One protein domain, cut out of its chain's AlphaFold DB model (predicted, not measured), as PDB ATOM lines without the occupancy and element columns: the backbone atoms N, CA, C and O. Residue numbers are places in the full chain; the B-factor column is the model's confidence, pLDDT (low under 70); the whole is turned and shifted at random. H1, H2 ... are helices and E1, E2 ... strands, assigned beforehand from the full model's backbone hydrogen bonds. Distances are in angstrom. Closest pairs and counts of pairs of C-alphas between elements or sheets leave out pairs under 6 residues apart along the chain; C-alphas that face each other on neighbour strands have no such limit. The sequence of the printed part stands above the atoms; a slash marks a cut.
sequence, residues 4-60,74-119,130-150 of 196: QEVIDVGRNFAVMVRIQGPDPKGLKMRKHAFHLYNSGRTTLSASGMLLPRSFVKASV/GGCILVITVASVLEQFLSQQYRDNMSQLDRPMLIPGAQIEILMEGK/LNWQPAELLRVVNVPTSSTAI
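AT A GLANCE: This is residues 4 to 60, 74 to 119 and 130 to 150 of the 196 residues of an uncharacterized protein of Cuscuta campestris (UniProt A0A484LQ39). A strongly twisted sheet of five strands, curled like part of a barrel but open, has the short helix H3 over one face. From this body H1 sticks out with residues 4 to 9, H5 sticks out with residues 143 to 150, and residues 29 to 36 of the loop between H2 and E2 stand free. The printed part has 124 residues, with five named helices and five named strands in the order H1, E1, H2, E2, E3, H3, H4, E4, E5, H5; the sheet runs E3, E2, E1, E4, E5 and is antiparallel throughout. The class is mixed, helices and strands. The whole is only just compact, close to loose, with a radius of gyration of the C-alphas of 16.0 A, and it spans 44 by 35 by 34 A.

IN THESE COORDINATES: The printed part begins with H1, residues 4 to 11, 10.5 A long, with C-alpha 4 at (209.962, 233.715, 152.017). E1 follows as residues 14 to 22, 27.0 A long. H2 has four residues, 25 to 28. E2, residues 41 to 51, is the longest strand at 29.5 A, and it bends by 59 degrees at residue 47, where the C-alpha is at (225.216, 233.210, 139.121). E3 holds residues 78 to 81 and is 10.2 A long. H3, residues 83 to 87, and H4, residues 92 to 96, have five residues each. E4 is residues 111 to 116, 16.6 A long, and E5 is residues 132 to 135, 9.5 A long. H5, residues 144 to 150, is 10.1 A long and ends with C-alpha 150 at (233.389, 251.722, 143.821).

HOW THE PARTS SIT: In the sheet, E1 has E2 on one side and E4 on the other side. E2 and E1 are antiparallel at 153 degrees, with N 17 and O 46 2.8 A apart and N 44 and O 19 2.9 A apart, both within hydrogen-bond range. E1 and E4 are antiparallel at 159 degrees, with N 18 and O 113 within range at 2.9 A. The edge strand E3 is antiparallel to E2 at 121 degrees, with N 51 and O 78 within range at 2.8 A. The other edge strand, E5, is antiparallel to E4 at 129 degrees, with N 114 and O 133 within range at 2.8 A. H3 is on the sheet at a height of 8.7 A, and it lies only just over E1, with 3 of its 5 C-alphas there and 2 on E2. The closest C-alphas of H3 and E2 are those of Val 85 and Leu 44, 5.8 A apart; those of H3 and E1 are Leu 86 and Ile 19, 6.8 A apart. H1 only grazes the sheet, with its residues 10 to 11. H2, H4 and H5 are not on the sheet. H3 and H4 are only just apart, at 8.2 A. In H1, H3, H4 and H5 every pair of O i and N i+4 is within hydrogen-bond range; H2 is too short for such a pair.

THE WHOLE: The two C-alphas farthest apart are those of Gln 4 and Gln 93, at 45.7 A. Without the stretches that stand free, the body spans 39 by 34 by 22 A. Residues 61 to 73 are not printed, with 15.2 A from C-alpha 60 to C-alpha 74, and residues 120 to 129 are not printed, with 12.7 A from C-alpha 119 to C-alpha 130. The links H2 to E2, with 12 residues, and H4 to E4, with 14, are long. The mean pLDDT of the printed part is 77.2; 38 residues are under 70, among them residues 24 to 39, 53 to 60 and 144 to 147.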
ATOM      1  N   GLN A   4     210.005 234.980 152.763       78.44
ATOM      2  CA  GLN A   4     209.962 233.715 152.017       78.44
ATOM      3  C   GLN A   4     209.337 233.875 150.628       78.44
ATOM      4  O   GLN A   4     209.885 233.377 149.653       78.44
ATOM      5  N   GLU A   5     208.265 234.661 150.504       78.88
ATOM      6  CA  GLU A   5     207.659 234.959 149.199       78.88
ATOM      7  C   GLU A   5     208.633 235.721 148.292       78.88
ATOM      8  O   GLU A   5     208.700 235.453 147.098       78.88
ATOM      9  N   VAL A   6     209.416 236.655 148.844       77.81
ATOM     10  CA  VAL A   6     210.436 237.395 148.080       77.81
ATOM     11  C   VAL A   6     211.551 236.462 147.601       77.81
ATOM     12  O   VAL A   6     211.969 236.557 146.447       77.81
ATOM     13  N   ILE A   7     212.008 235.546 148.457       79.00
ATOM     14  CA  ILE A   7     213.036 234.552 148.114       79.00
ATOM     15  C   ILE A   7     212.525 233.606 147.026       79.00
ATOM     16  O   ILE A   7     213.218 233.385 146.032       79.00
ATOM     17  N   ASP A   8     211.307 233.088 147.175       78.69
ATOM     18  CA  ASP A   8     210.712 232.162 146.213       78.69
ATOM     19  C   ASP A   8     210.446 232.829 144.863       78.69
ATOM     20  O   ASP A   8     210.660 232.217 143.815       78.69
ATOM     21  N   VAL A   9     210.045 234.105 144.861       78.94
ATOM     22  CA  VAL A   9     209.952 234.897 143.631       78.94
ATOM     23  C   VAL A   9     211.333 235.079 143.004       78.94
ATOM     24  O   VAL A   9     211.471 234.856 141.804       78.94
ATOM     25  N   GLY A  10     212.354 235.428 143.793       79.56
ATOM     26  CA  GLY A  10     213.727 235.620 143.316       79.56
ATOM     27  C   GLY A  10     214.334 234.365 142.686       79.56
ATOM     28  O   GLY A  10     214.971 234.457 141.636       79.56
ATOM     29  N   ARG A  11     214.074 233.183 143.261       81.31
ATOM     30  CA  ARG A  11     214.524 231.889 142.716       81.31
ATOM     31  C   ARG A  11     214.029 231.634 141.296       81.31
ATOM     32  O   ARG A  11     214.794 231.131 140.484       81.31
ATOM     33  N   ASN A  12     212.815 232.067 140.955       82.25
ATOM     34  CA  ASN A  12     212.273 231.895 139.599       82.25
ATOM     35  C   ASN A  12     213.060 232.667 138.524       82.25
ATOM     36  O   ASN A  12     212.903 232.391 137.336       82.25
ATOM     37  N   PHE A  13     213.880 233.644 138.923       84.56
ATOM     38  CA  PHE A  13     214.741 234.408 138.022       84.56
ATOM     39  C   PHE A  13     216.216 234.029 138.150       84.56
ATOM     40  O   PHE A  13     217.020 234.465 137.329       84.56
ATOM     41  N   ALA A  14     216.597 233.246 139.158       88.62
ATOM     42  CA  ALA A  14     217.980 232.863 139.377       88.62
ATOM     43  C   ALA A  14     218.388 231.739 138.418       88.62
ATOM     44  O   ALA A  14     217.670 230.757 138.232       88.62
ATOM     45  N   VAL A  15     219.569 231.873 137.819       90.62
ATOM     46  CA  VAL A  15     220.168 230.831 136.978       90.62
ATOM     47  C   VAL A  15     221.633 230.650 137.309       90.62
ATOM     48  O   VAL A  15     222.291 231.557 137.818       90.62
ATOM     49  N   MET A  16     222.167 229.483 136.972       93.12
ATOM     50  CA  MET A  16     223.605 229.268 136.960       93.12
ATOM     51  C   MET A  16     224.096 229.322 135.517       93.12
ATOM     52  O   MET A  16     223.607 228.600 134.653       93.12
ATOM     53  N   VAL A  17     225.073 230.180 135.258       92.88
ATOM     54  CA  VAL A  17     225.736 230.289 133.960       92.88
ATOM     55  C   VAL A  17     227.080 229.595 134.058       92.88
ATOM     56  O   VAL A  17     227.821 229.797 135.023       92.88
ATOM     57  N   ARG A  18     227.413 228.786 133.056       92.38
ATOM     58  CA  ARG A  18     228.755 228.240 132.885       92.38
ATOM     59  C   ARG A  18     229.274 228.545 131.495       92.38
ATOM     60  O   ARG A  18     228.520 228.565 130.527       92.38
ATOM     61  N   ILE A  19     230.578 228.724 131.397       91.94
ATOM     62  CA  ILE A  19     231.299 228.718 130.133       91.94
ATOM     63  C   ILE A  19     232.409 227.687 130.216       91.94
ATOM     64  O   ILE A  19     233.105 227.583 131.226       91.94
ATOM     65  N   GLN A  20     232.559 226.914 129.152       90.88
ATOM     66  CA  GLN A  20     233.569 225.876 129.046       90.88
ATOM     67  C   GLN A  20     234.291 225.971 127.712       90.88
ATOM     68  O   GLN A  20     233.661 226.176 126.682       90.88
ATOM     69  N   GLY A  21     235.602 225.776 127.703       90.31
ATOM     70  CA  GLY A  21     236.380 225.821 126.468       90.31
ATOM     71  C   GLY A  21     237.841 225.458 126.683       90.31
ATOM     72  O   GLY A  21     238.215 225.090 127.802       90.31
ATOM     73  N   PRO A  22     238.673 225.545 125.632       87.69
ATOM     74  CA  PRO A  22     240.117 225.420 125.766       87.69
ATOM     75  C   PRO A  22     240.630 226.372 126.843       87.69
ATOM     76  O   PRO A  22     240.200 227.522 126.911       87.69
ATOM     77  N   ASP A  23     241.518 225.880 127.704       78.50
ATOM     78  CA  ASP A  23     242.107 226.684 128.767       78.50
ATOM     79  C   ASP A  23     242.778 227.922 128.156       78.50
ATOM     80  O   ASP A  23     243.734 227.767 127.385       78.50
ATOM     81  N   PRO A  24     242.326 229.148 128.481       68.06
ATOM     82  CA  PRO A  24     242.911 230.363 127.941       68.06
ATOM     83  C   PRO A  24     244.254 230.660 128.630       68.06
ATOM     84  O   PRO A  24     244.495 231.801 129.009       68.06
ATOM     85  N   LYS A  25     245.126 229.650 128.822       60.34
ATOM     86  CA  LYS A  25     246.358 229.638 129.641       60.34
ATOM     87  C   LYS A  25     247.172 230.932 129.583       60.34
ATOM     88  O   LYS A  25     247.704 231.351 130.608       60.34
ATOM     89  N   GLY A  26     247.223 231.598 128.427       58.06
ATOM     90  CA  GLY A  26     247.873 232.902 128.258       58.06
ATOM     91  C   GLY A  26     247.339 234.031 129.162       58.06
ATOM     92  O   GLY A  26     248.085 234.957 129.464       58.06
ATOM     93  N   LEU A  27     246.091 233.959 129.638       54.12
ATOM     94  CA  LEU A  27     245.487 234.934 130.557       54.12
ATOM     95  C   LEU A  27     245.579 234.536 132.030       54.12
ATOM     96  O   LEU A  27     245.779 235.403 132.879       54.12
ATOM     97  N   LYS A  28     245.493 233.240 132.349       54.47
ATOM     98  CA  LYS A  28     245.600 232.756 133.737       54.47
ATOM     99  C   LYS A  28     246.992 232.966 134.332       54.47
ATOM    100  O   LYS A  28     247.106 233.279 135.513       54.47
ATOM    101  N   MET A  29     248.037 232.892 133.504       48.88
ATOM    102  CA  MET A  29     249.418 233.175 133.913       48.88
ATOM    103  C   MET A  29     249.675 234.654 134.251       48.88
ATOM    104  O   MET A  29     250.691 234.958 134.866       48.88
ATOM    105  N   ARG A  30     248.766 235.579 133.891       49.97
ATOM    106  CA  ARG A  30     248.881 237.011 134.226       49.97
ATOM    107  C   ARG A  30     248.245 237.406 135.563       49.97
ATOM    108  O   ARG A  30     248.526 238.500 136.034       49.97
ATOM    109  N   LYS A  31     247.375 236.576 136.158       49.66
ATOM    110  CA  LYS A  31     246.586 236.944 137.357       49.66
ATOM    111  C   LYS A  31     246.655 235.928 138.513       49.66
ATOM    112  O   LYS A  31     245.723 235.862 139.301       49.66
ATOM    113  N   HIS A  32     247.738 235.144 138.614       49.12
ATOM    114  CA  HIS A  32     248.091 234.295 139.775       49.12
ATOM    115  C   HIS A  32     246.921 233.559 140.475       49.12
ATOM    116  O   HIS A  32     246.841 233.547 141.699       49.12
ATOM    117  N   ALA A  33     246.005 232.938 139.725       48.41
ATOM    118  CA  ALA A  33     244.866 232.225 140.310       48.41
ATOM    119  C   ALA A  33     245.086 230.698 140.328       48.41
ATOM    120  O   ALA A  33     245.549 230.110 139.344       48.41
ATOM    121  N   PHE A  34     244.728 230.051 141.444       52.59
ATOM    122  CA  PHE A  34     244.721 228.592 141.599       52.59
ATOM    123  C   PHE A  34     243.785 227.936 140.571       52.59
ATOM    124  O   PHE A  34     242.692 228.437 140.310       52.59
ATOM    125  N   HIS A  35     244.197 226.810 139.981       52.44
ATOM    126  CA  HIS A  35     243.412 226.106 138.966       52.44
ATOM    127  C   HIS A  35     243.420 224.590 139.187       52.44
ATOM    128  O   HIS A  35     244.466 223.991 139.419       52.44
ATOM    129  N   LEU A  36     242.252 223.960 139.027       51.41
ATOM    130  CA  LEU A  36     242.150 222.533 138.733       51.41
ATOM    131  C   LEU A  36     242.103 222.386 137.210       51.41
ATOM    132  O   LEU A  36     241.105 222.707 136.566       51.41
ATOM    133  N   TYR A  37     243.220 221.966 136.627       57.62
ATOM    134  CA  TYR A  37     243.330 221.667 135.202       57.62
ATOM    135  C   TYR A  37     242.790 220.264 134.939       57.62
ATOM    136  O   TYR A  37     243.312 219.294 135.486       57.62
ATOM    137  N   ASN A  38     241.793 220.138 134.064       62.47
ATOM    138  CA  ASN A  38     241.385 218.842 133.537       62.47
ATOM    139  C   ASN A  38     241.489 218.857 132.008       62.47
ATOM    140  O   ASN A  38     240.721 219.530 131.322       62.47
ATOM    141  N   SER A  39     242.464 218.116 131.480       68.81
ATOM    142  CA  SER A  39     242.554 217.767 130.055       68.81
ATOM    143  C   SER A  39     242.488 218.953 129.074       68.81
ATOM    144  O   SER A  39     241.898 218.852 128.004       68.81
ATOM    145  N   GLY A  40     243.076 220.103 129.422       76.62
ATOM    146  CA  GLY A  40     243.148 221.257 128.513       76.62
ATOM    147  C   GLY A  40     241.862 222.074 128.409       76.62
ATOM    148  O   GLY A  40     241.827 223.035 127.641       76.62
ATOM    149  N   ARG A  41     240.824 221.733 129.182       80.75
ATOM    150  CA  ARG A  41     239.564 222.479 129.239       80.75
ATOM    151  C   ARG A  41     239.432 223.220 130.560       80.75
ATOM    152  O   ARG A  41     239.838 222.742 131.615       80.75
ATOM    153  N   THR A  42     238.866 224.414 130.486       85.00
ATOM    154  CA  THR A  42     238.509 225.230 131.645       85.00
ATOM    155  C   THR A  42     237.021 225.461 131.637       85.00
ATOM    156  O   THR A  42     236.479 225.848 130.606       85.00
ATOM    157  N   THR A  43     236.404 225.280 132.799       87.94
ATOM    158  CA  THR A  43     235.019 225.654 133.052       87.94
ATOM    159  C   THR A  43     235.004 226.738 134.118       87.94
ATOM    160  O   THR A  43     235.623 226.570 135.166       87.94
ATOM    161  N   LEU A  44     234.321 227.845 133.844       88.19
ATOM    162  CA  LEU A  44     234.025 228.886 134.824       88.19
ATOM    163  C   LEU A  44     232.508 228.976 134.982       88.19
ATOM    164  O   LEU A  44     231.780 228.847 133.998       88.19
ATOM    165  N   SER A  45     232.038 229.197 136.205       90.69
ATOM    166  CA  SER A  45     230.619 229.362 136.504       90.69
ATOM    167  C   SER A  45     230.368 230.598 137.350       90.69
ATOM    168  O   SER A  45     231.231 231.054 138.101       90.69
ATOM    169  N   ALA A  46     229.177 231.159 137.192       90.69
ATOM    170  CA  ALA A  46     228.703 232.285 137.969       90.69
ATOM    171  C   ALA A  46     227.179 232.260 138.049       90.69
ATOM    172  O   ALA A  46     226.494 231.688 137.198       90.69
ATOM    173  N   SER A  47     226.643 232.925 139.062       90.75
ATOM    174  CA  SER A  47     225.216 233.210 139.121       90.75
ATOM    175  C   SER A  47     224.820 234.160 137.986       90.75
ATOM    176  O   SER A  47     225.594 235.021 137.550       90.75
ATOM    177  N   GLY A  48     223.597 234.006 137.505       90.44
ATOM    178  CA  GLY A  48     222.968 234.910 136.559       90.44
ATOM    179  C   GLY A  48     221.508 235.149 136.912       90.44
ATOM    180  O   GLY A  48     220.953 234.524 137.818       90.44
ATOM    181  N   MET A  49     220.892 236.066 136.175       90.75
ATOM    182  CA  MET A  49     219.497 236.444 136.348       90.75
ATOM    183  C   MET A  49     218.775 236.438 135.002       90.75
ATOM    184  O   MET A  49     219.243 237.060 134.043       90.75
ATOM    185  N   LEU A  50     217.628 235.762 134.944       87.94
ATOM    186  CA  LEU A  50     216.681 235.842 133.838       87.94
ATOM    187  C   LEU A  50     216.084 237.243 133.785       87.94
ATOM    188  O   LEU A  50     215.546 237.742 134.776       87.94
ATOM    189  N   LEU A  51     216.121 237.862 132.612       84.06
ATOM    190  CA  LEU A  51     215.410 239.107 132.384       84.06
ATOM    191  C   LEU A  51     213.970 238.834 131.951       84.06
ATOM    192  O   LEU A  51     213.742 238.041 131.032       84.06
ATOM    193  N   PRO A  52     212.985 239.526 132.554       74.31
ATOM    194  CA  PRO A  52     211.616 239.486 132.072       74.31
ATOM    195  C   PRO A  52     211.537 239.868 130.590       74.31
ATOM    196  O   PRO A  52     212.221 240.786 130.132       74.31
ATOM    197  N   ARG A  53     210.652 239.202 129.842       68.31
ATOM    198  CA  ARG A  53     210.468 239.429 128.395       68.31
ATOM    199  C   ARG A  53     210.164 240.890 128.044       68.31
ATOM    200  O   ARG A  53     210.516 241.336 126.961       68.31
ATOM    201  N   SER A  54     209.577 241.649 128.971       65.69
ATOM    202  CA  SER A  54     209.312 243.087 128.820       65.69
ATOM    203  C   SER A  54     210.574 243.938 128.625       65.69
ATOM    204  O   SER A  54     210.483 245.031 128.071       65.69
ATOM    205  N   PHE A  55     211.748 243.454 129.042       63.94
ATOM    206  CA  PHE A  55     213.028 244.137 128.826       63.94
ATOM    207  C   PHE A  55     213.643 243.850 127.453       63.94
ATOM    208  O   PHE A  55     214.559 244.561 127.028       63.94
ATOM    209  N   VAL A  56     213.141 242.843 126.732       64.44
ATOM    210  CA  VAL A  56     213.611 242.510 125.387       64.44
ATOM    211  C   VAL A  56     212.980 243.496 124.405       64.44
ATOM    212  O   VAL A  56     211.898 243.277 123.864       64.44
ATOM    213  N   LYS A  57     213.644 244.637 124.190       62.16
ATOM    214  CA  LYS A  57     213.252 245.582 123.136       62.16
ATOM    215  C   LYS A  57     213.324 244.894 121.770       62.16
ATOM    216  O   LYS A  57     214.239 244.112 121.517       62.16
ATOM    217  N   ALA A  58     212.434 245.284 120.856       56.75
ATOM    218  CA  ALA A  58     212.413 244.801 119.472       56.75
ATOM    219  C   ALA A  58     213.784 244.896 118.769       56.75
ATOM    220  O   ALA A  58     214.094 244.081 117.914       56.75
ATOM    221  N   SER A  59     214.640 245.848 119.157       52.50
ATOM    222  CA  SER A  59     216.007 245.997 118.641       52.50
ATOM    223  C   SER A  59     216.914 244.791 118.926       52.50
ATOM    224  O   SER A  59     217.762 244.476 118.102       52.50
ATOM    225  N   VAL A  60     216.738 244.125 120.075       59.31
ATOM    226  CA  VAL A  60     217.467 242.894 120.426       59.31
ATOM    227  C   VAL A  60     216.870 241.709 119.670       59.31
ATOM    228  O   VAL A  60     217.617 240.899 119.145       59.31
ATOM    229  N   GLY A  74     207.943 230.486 120.314       46.53
ATOM    230  CA  GLY A  74     209.208 230.204 121.011       46.53
ATOM    231  C   GLY A  74     209.922 231.472 121.479       46.53
ATOM    232  O   GLY A  74     210.714 232.051 120.748       46.53
ATOM    233  N   GLY A  75     209.642 231.940 122.698       58.94
ATOM    234  CA  GLY A  75     210.249 233.172 123.220       58.94
ATOM    235  C   GLY A  75     211.746 233.034 123.531       58.94
ATOM    236  O   GLY A  75     212.147 232.091 124.207       58.94
ATOM    237  N   CYS A  76     212.560 234.009 123.119       67.69
ATOM    238  CA  CYS A  76     213.966 234.108 123.520       67.69
ATOM    239  C   CYS A  76     214.089 234.429 125.022       67.69
ATOM    240  O   CYS A  76     213.366 235.282 125.547       67.69
ATOM    241  N   ILE A  77     215.019 233.766 125.713       80.38
ATOM    242  CA  ILE A  77     215.339 234.013 127.126       80.38
ATOM    243  C   ILE A  77     216.631 234.822 127.187       80.38
ATOM    244  O   ILE A  77     217.641 234.426 126.609       80.38
ATOM    245  N   LEU A  78     216.605 235.951 127.896       87.81
ATOM    246  CA  LEU A  78     217.783 236.783 128.106       87.81
ATOM    247  C   LEU A  78     218.305 236.597 129.529       87.81
ATOM    248  O   LEU A  78     217.533 236.635 130.486       87.81
ATOM    249  N   VAL A  79     219.618 236.426 129.655       90.00
ATOM    250  CA  VAL A  79     220.298 236.237 130.937       90.00
ATOM    251  C   VAL A  79     221.405 237.260 131.093       90.00
ATOM    252  O   VAL A  79     222.204 237.467 130.181       90.00
ATOM    253  N   ILE A  80     221.462 237.880 132.269       91.25
ATOM    254  CA  ILE A  80     222.596 238.703 132.684       91.25
ATOM    255  C   ILE A  80     223.461 237.890 133.642       91.25
ATOM    256  O   ILE A  80     222.957 237.239 134.553       91.25
ATOM    257  N   THR A  81     224.774 237.956 133.447       92.00
ATOM    258  CA  THR A  81     225.783 237.401 134.351       92.00
ATOM    259  C   THR A  81     226.971 238.357 134.436       92.00
ATOM    260  O   THR A  81     227.051 239.339 133.693       92.00
ATOM    261  N   VAL A  82     227.894 238.084 135.353       88.38
ATOM    262  CA  VAL A  82     229.124 238.866 135.510       88.38
ATOM    263  C   VAL A  82     230.059 238.648 134.319       88.38
ATOM    264  O   VAL A  82     230.318 237.519 133.903       88.38
ATOM    265  N   ALA A  83     230.605 239.741 133.779       86.50
ATOM    266  CA  ALA A  83     231.482 239.694 132.608       86.50
ATOM    267  C   ALA A  83     232.757 238.871 132.856       86.50
ATOM    268  O   ALA A  83     233.214 238.169 131.957       86.50
ATOM    269  N   SER A  84     233.276 238.869 134.089       83.50
ATOM    270  CA  SER A  84     234.505 238.172 134.485       83.50
ATOM    271  C   SER A  84     234.509 236.672 134.172       83.50
ATOM    272  O   SER A  84     235.569 236.116 133.876       83.50
ATOM    273  N   VAL A  85     233.339 236.020 134.178       85.88
ATOM    274  CA  VAL A  85     233.221 234.594 133.840       85.88
ATOM    275  C   VAL A  85     233.451 234.358 132.341       85.88
ATOM    276  O   VAL A  85     234.010 233.337 131.958       85.88
ATOM    277  N   LEU A  86     233.091 235.329 131.496       87.06
ATOM    278  CA  LEU A  86     233.168 235.257 130.033       87.06
ATOM    279  C   LEU A  86     234.440 235.899 129.471       87.06
ATOM    280  O   LEU A  86     234.956 235.453 128.447       87.06
ATOM    281  N   GLU A  87     234.969 236.920 130.147       85.69
ATOM    282  CA  GLU A  87     236.115 237.724 129.713       85.69
ATOM    283  C   GLU A  87     237.317 236.878 129.311       85.69
ATOM    284  O   GLU A  87     237.987 237.199 128.331       85.69
ATOM    285  N   GLN A  88     237.569 235.774 130.019       81.81
ATOM    286  CA  GLN A  88     238.694 234.863 129.774       81.81
ATOM    287  C   GLN A  88     238.576 234.088 128.454       81.81
ATOM    288  O   GLN A  88     239.590 233.675 127.891       81.81
ATOM    289  N   PHE A  89     237.364 233.962 127.919       87.25
ATOM    290  CA  PHE A  89     237.065 233.246 126.681       87.25
ATOM    291  C   PHE A  89     236.751 234.177 125.507       87.25
ATOM    292  O   PHE A  89     236.518 233.687 124.406       87.25
ATOM    293  N   LEU A  90     236.769 235.500 125.706       88.06
ATOM    294  CA  LEU A  90     236.680 236.466 124.609       88.06
ATOM    295  C   LEU A  90     237.902 236.367 123.688       88.06
ATOM    296  O   LEU A  90     239.034 236.170 124.140       88.06
ATOM    297  N   SER A  91     237.670 236.545 122.391       86.19
ATOM    298  CA  SER A  91     238.731 236.648 121.399       86.19
ATOM    299  C   SER A  91     239.602 237.879 121.668       86.19
ATOM    300  O   SER A  91     239.132 238.913 122.149       86.19
ATOM    301  N   GLN A  92     240.889 237.779 121.337       81.12
ATOM    302  CA  GLN A  92     241.840 238.872 121.553       81.12
ATOM    303  C   GLN A  92     241.421 240.151 120.806       81.12
ATOM    304  O   GLN A  92     241.446 241.232 121.381       81.12
ATOM    305  N   GLN A  93     240.920 240.007 119.574       76.12
ATOM    306  CA  GLN A  93     240.441 241.118 118.741       76.12
ATOM    307  C   GLN A  93     239.340 241.940 119.420       76.12
ATOM    308  O   GLN A  93     239.340 243.168 119.314       76.12
ATOM    309  N   TYR A  94     238.419 241.274 120.126       80.19
ATOM    310  CA  TYR A  94     237.350 241.954 120.849       80.19
ATOM    311  C   TYR A  94     237.863 242.637 122.120       80.19
ATOM    312  O   TYR A  94     237.430 243.740 122.429       80.19
ATOM    313  N   ARG A  95     238.808 242.024 122.847       74.75
ATOM    314  CA  ARG A  95     239.379 242.646 124.056       74.75
ATOM    315  C   ARG A  95     240.120 243.940 123.751       74.75
ATOM    316  O   ARG A  95     239.971 244.906 124.491       74.75
ATOM    317  N   ASP A  96     240.878 243.954 122.660       77.12
ATOM    318  CA  ASP A  96     241.680 245.116 122.274       77.12
ATOM    319  C   ASP A  96     240.806 246.264 121.735       77.12
ATOM    320  O   ASP A  96     241.201 247.423 121.802       77.12
ATOM    321  N   ASN A  97     239.591 245.958 121.258       73.00
ATOM    322  CA  ASN A  97     238.682 246.909 120.607       73.00
ATOM    323  C   ASN A  97     237.258 246.848 121.183       73.00
ATOM    324  O   ASN A  97     236.271 246.943 120.448       73.00
ATOM    325  N   MET A  98     237.137 246.683 122.503       67.31
ATOM    326  CA  MET A  98     235.857 246.452 123.190       67.31
ATOM    327  C   MET A  98     234.821 247.566 122.948       67.31
ATOM    328  O   MET A  98     233.620 247.334 123.054       67.31
ATOM    329  N   SER A  99     235.281 248.772 122.604       66.06
ATOM    330  CA  SER A  99     234.455 249.941 122.280       66.06
ATOM    331  C   SER A  99     234.029 250.040 120.809       66.06
ATOM    332  O   SER A  99     233.149 250.843 120.509       66.06
ATOM    333  N   GLN A 100     234.635 249.268 119.899       62.56
ATOM    334  CA  GLN A 100     234.426 249.388 118.446       62.56
ATOM    335  C   GLN A 100     233.708 248.183 117.822       62.56
ATOM    336  O   GLN A 100     233.086 248.334 116.775       62.56
ATOM    337  N   LEU A 101     233.779 246.992 118.432       64.38
ATOM    338  CA  LEU A 101     233.069 245.811 117.928       64.38
ATOM    339  C   LEU A 101     231.653 245.702 118.508       64.38
ATOM    340  O   LEU A 101     231.471 245.562 119.717       64.38
ATOM    341  N   ASP A 102     230.659 245.643 117.621       67.88
ATOM    342  CA  ASP A 102     229.248 245.479 117.997       67.88
ATOM    343  C   ASP A 102     228.902 244.085 118.536       67.88
ATOM    344  O   ASP A 102     227.937 243.947 119.296       67.88
ATOM    345  N   ARG A 103     229.678 243.055 118.163       78.62
ATOM    346  CA  ARG A 103     229.436 241.662 118.562       78.62
ATOM    347  C   ARG A 103     230.679 241.036 119.205       78.62
ATOM    348  O   ARG A 103     231.715 240.933 118.543       78.62
ATOM    349  N   PRO A 104     230.598 240.587 120.469       84.81
ATOM    350  CA  PRO A 104     231.668 239.826 121.097       84.81
ATOM    351  C   PRO A 104     231.825 238.459 120.429       84.81
ATOM    352  O   PRO A 104     230.846 237.796 120.097       84.81
ATOM    353  N   MET A 105     233.070 238.014 120.264       87.94
ATOM    354  CA  MET A 105     233.379 236.672 119.769       87.94
ATOM    355  C   MET A 105     234.106 235.880 120.844       87.94
ATOM    356  O   MET A 105     235.037 236.384 121.473       87.94
ATOM    357  N   LEU A 106     233.696 234.629 121.033       89.88
ATOM    358  CA  LEU A 106     234.401 233.683 121.888       89.88
ATOM    359  C   LEU A 106     235.548 233.015 121.119       89.88
ATOM    360  O   LEU A 106     235.526 232.925 119.890       89.88
ATOM    361  N   ILE A 107     236.551 232.524 121.843       90.25
ATOM    362  CA  ILE A 107     237.590 231.672 121.266       90.25
ATOM    363  C   ILE A 107     236.981 230.362 120.726       90.25
ATOM    364  O   ILE A 107     236.001 229.861 121.288       90.25
ATOM    365  N   PRO A 108     237.561 229.762 119.671       90.25
ATOM    366  CA  PRO A 108     237.081 228.489 119.145       90.25
ATOM    367  C   PRO A 108     237.003 227.401 120.224       90.25
ATOM    368  O   PRO A 108     237.937 227.207 121.001       90.25
ATOM    369  N   GLY A 109     235.880 226.682 120.270       90.19
ATOM    370  CA  GLY A 109     235.636 225.606 121.236       90.19
ATOM    371  C   GLY A 109     235.116 226.058 122.606       90.19
ATOM    372  O   GLY A 109     234.863 225.190 123.449       90.19
ATOM    373  N   ALA A 110     234.948 227.366 122.834       92.38
ATOM    374  CA  ALA A 110     234.240 227.892 123.996       92.38
ATOM    375  C   ALA A 110     232.718 227.855 123.789       92.38
ATOM    376  O   ALA A 110     232.219 228.184 122.715       92.38
ATOM    377  N   GLN A 111     231.986 227.444 124.820       94.50
ATOM    378  CA  GLN A 111     230.537 227.256 124.805       94.50
ATOM    379  C   GLN A 111     229.943 227.759 126.115       94.50
ATOM    380  O   GLN A 111     230.504 227.492 127.179       94.50
ATOM    381  N   ILE A 112     228.819 228.468 126.027       94.69
ATOM    382  CA  ILE A 112     228.071 228.960 127.185       94.69
ATOM    383  C   ILE A 112     226.844 228.081 127.364       94.69
ATOM    384  O   ILE A 112     226.158 227.754 126.396       94.69
ATOM    385  N   GLU A 113     226.565 227.726 128.610       94.19
ATOM    386  CA  GLU A 113     225.385 226.968 128.982       94.19
ATOM    387  C   GLU A 113     224.747 227.564 130.238       94.19
ATOM    388  O   GLU A 113     225.425 228.112 131.113       94.19
ATOM    389  N   ILE A 114     223.427 227.452 130.327       92.75
ATOM    390  CA  ILE A 114     222.608 228.011 131.398       92.75
ATOM    391  C   ILE A 114     221.824 226.874 132.036       92.75
ATOM    392  O   ILE A 114     221.138 226.117 131.352       92.75
ATOM    393  N   LEU A 115     221.914 226.770 133.355       91.00
ATOM    394  CA  LEU A 115     221.061 225.913 134.156       91.00
ATOM    395  C   LEU A 115     219.975 226.768 134.804       91.00
ATOM    396  O   LEU A 115     220.272 227.712 135.541       91.00
ATOM    397  N   MET A 116     218.728 226.404 134.538       84.81
ATOM    398  CA  MET A 116     217.548 226.990 135.165       84.81
ATOM    399  C   MET A 116     217.001 226.019 136.207       84.81
ATOM    400  O   MET A 116     216.944 224.811 135.966       84.81
ATOM    401  N   GLU A 117     216.587 226.539 137.357       73.38
ATOM    402  CA  GLU A 117     215.889 225.747 138.364       73.38
ATOM    403  C   GLU A 117     214.426 225.565 137.924       73.38
ATOM    404  O   GLU A 117     213.677 226.533 137.793       73.38
ATOM    405  N   GLY A 118     214.024 224.328 137.617       62.34
ATOM    406  CA  GLY A 118     212.672 223.995 137.162       62.34
ATOM    407  C   GLY A 118     211.912 223.146 138.182       62.34
ATOM    408  O   GLY A 118     212.477 222.229 138.768       62.34
ATOM    409  N   LYS A 119     210.606 223.404 138.344       53.66
ATOM    410  CA  LYS A 119     209.681 222.586 139.162       53.66
ATOM    411  C   LYS A 119     209.241 221.270 138.492       53.66
ATOM    412  O   LYS A 119     208.578 220.461 139.122       53.66
ATOM    413  N   LEU A 130     221.495 217.363 135.194       73.38
ATOM    414  CA  LEU A 130     221.141 218.778 135.227       73.38
ATOM    415  C   LEU A 130     220.875 219.258 133.792       73.38
ATOM    416  O   LEU A 130     221.706 219.055 132.905       73.38
ATOM    417  N   ASN A 131     219.718 219.875 133.566       82.50
ATOM    418  CA  ASN A 131     219.296 220.290 132.234       82.50
ATOM    419  C   ASN A 131     219.972 221.612 131.832       82.50
ATOM    420  O   ASN A 131     219.428 222.696 132.041       82.50
ATOM    421  N   TRP A 132     221.184 221.515 131.290       88.81
ATOM    422  CA  TRP A 132     221.940 222.654 130.772       88.81
ATOM    423  C   TRP A 132     221.473 223.021 129.364       88.81
ATOM    424  O   TRP A 132     221.414 222.169 128.481       88.81
ATOM    425  N   GLN A 133     221.164 224.297 129.154       88.94
ATOM    426  CA  GLN A 133     220.716 224.830 127.871       88.94
ATOM    427  C   GLN A 133     221.832 225.657 127.226       88.94
ATOM    428  O   GLN A 133     222.406 226.507 127.910       88.94
ATOM    429  N   PRO A 134     222.164 225.445 125.941       91.50
ATOM    430  CA  PRO A 134     223.180 226.238 125.261       91.50
ATOM    431  C   PRO A 134     222.735 227.697 125.131       91.50
ATOM    432  O   PRO A 134     221.548 227.990 124.980       91.50
ATOM    433  N   ALA A 135     223.694 228.617 125.172       91.25
ATOM    434  CA  ALA A 135     223.441 230.046 125.061       91.25
ATOM    435  C   ALA A 135     224.509 230.756 124.226       91.25
ATOM    436  O   ALA A 135     225.626 230.265 124.046       91.25
ATOM    437  N   GLU A 136     224.162 231.949 123.751       90.25
ATOM    438  CA  GLU A 136     225.050 232.809 122.976       90.25
ATOM    439  C   GLU A 136     225.387 234.091 123.745       90.25
ATOM    440  O   GLU A 136     224.535 234.686 124.409       90.25
ATOM    441  N   LEU A 137     226.640 234.543 123.640       90.25
ATOM    442  CA  LEU A 137     227.048 235.837 124.169       90.25
ATOM    443  C   LEU A 137     226.618 236.962 123.228       90.25
ATOM    444  O   LEU A 137     227.149 237.099 122.130       90.25
ATOM    445  N   LEU A 138     225.713 237.814 123.703       85.81
ATOM    446  CA  LEU A 138     225.169 238.904 122.890       85.81
ATOM    447  C   LEU A 138     226.005 240.173 122.977       85.81
ATOM    448  O   LEU A 138     226.277 240.831 121.977       85.81
ATOM    449  N   ARG A 139     226.388 240.547 124.199       85.00
ATOM    450  CA  ARG A 139     227.106 241.788 124.477       85.00
ATOM    451  C   ARG A 139     227.800 241.704 125.826       85.00
ATOM    452  O   ARG A 139     227.279 241.094 126.757       85.00
ATOM    453  N   VAL A 140     228.932 242.388 125.937       85.56
ATOM    454  CA  VAL A 140     229.539 242.734 127.223       85.56
ATOM    455  C   VAL A 140     229.306 244.222 127.452       85.56
ATOM    456  O   VAL A 140     229.618 245.044 126.592       85.56
ATOM    457  N   VAL A 141     228.688 244.567 128.579       79.94
ATOM    458  CA  VAL A 141     228.340 245.951 128.917       79.94
ATOM    459  C   VAL A 141     229.225 246.393 130.070       79.94
ATOM    460  O   VAL A 141     229.184 245.795 131.143       79.94
ATOM    461  N   ASN A 142     230.008 247.446 129.852       76.31
ATOM    462  CA  ASN A 142     230.629 248.162 130.957       76.31
ATOM    463  C   ASN A 142     229.564 249.047 131.615       76.31
ATOM    464  O   ASN A 142     228.792 249.696 130.908       76.31
ATOM    465  N   VAL A 143     229.519 249.075 132.944       76.88
ATOM    466  CA  VAL A 143     228.606 249.926 133.716       76.88
ATOM    467  C   VAL A 143     229.458 251.024 134.362       76.88
ATOM    468  O   VAL A 143     230.007 250.817 135.443       76.88
ATOM    469  N   PRO A 144     229.623 252.200 133.725       68.88
ATOM    470  CA  PRO A 144     230.547 253.227 134.211       68.88
ATOM    471  C   PRO A 144     230.219 253.673 135.637       68.88
ATOM    472  O   PRO A 144     231.110 253.817 136.467       68.88
ATOM    473  N   THR A 145     228.926 253.786 135.951       64.69
ATOM    474  CA  THR A 145     228.435 254.197 137.270       64.69
ATOM    475  C   THR A 145     228.886 253.262 138.388       64.69
ATOM    476  O   THR A 145     229.182 253.746 139.477       64.69
ATOM    477  N   SER A 146     228.997 251.947 138.152       66.75
ATOM    478  CA  SER A 146     229.484 251.029 139.192       66.75
ATOM    479  C   SER A 146     230.979 251.201 139.438       66.75
ATOM    480  O   SER A 146     231.405 251.167 140.588       66.75
ATOM    481  N   SER A 147     231.767 251.448 138.386       69.75
ATOM    482  CA  SER A 147     233.194 251.754 138.533       69.75
ATOM    483  C   SER A 147     233.394 253.051 139.312       69.75
ATOM    484  O   SER A 147     234.182 253.076 140.249       69.75
ATOM    485  N   THR A 148     232.649 254.107 138.970       73.12
ATOM    486  CA  THR A 148     232.721 255.399 139.665       73.12
ATOM    487  C   THR A 148     232.264 255.294 141.119       73.12
ATOM    488  O   THR A 148     232.887 255.887 141.990       73.12
ATOM    489  N   ALA A 149     231.214 254.519 141.407       72.06
ATOM    490  CA  ALA A 149     230.734 254.321 142.773       72.06
ATOM    491  C   ALA A 149     231.744 253.551 143.639       72.06
ATOM    492  O   ALA A 149     232.010 253.962 144.765       72.06
ATOM    493  N   ILE A 150     232.340 252.474 143.113       70.56
ATOM    494  CA  ILE A 150     233.389 251.722 143.821       70.56
ATOM    495  C   ILE A 150     234.628 252.597 144.016       70.56
ATOM    496  O   ILE A 150     235.173 252.639 145.113       70.56
TER     497      ILE A 150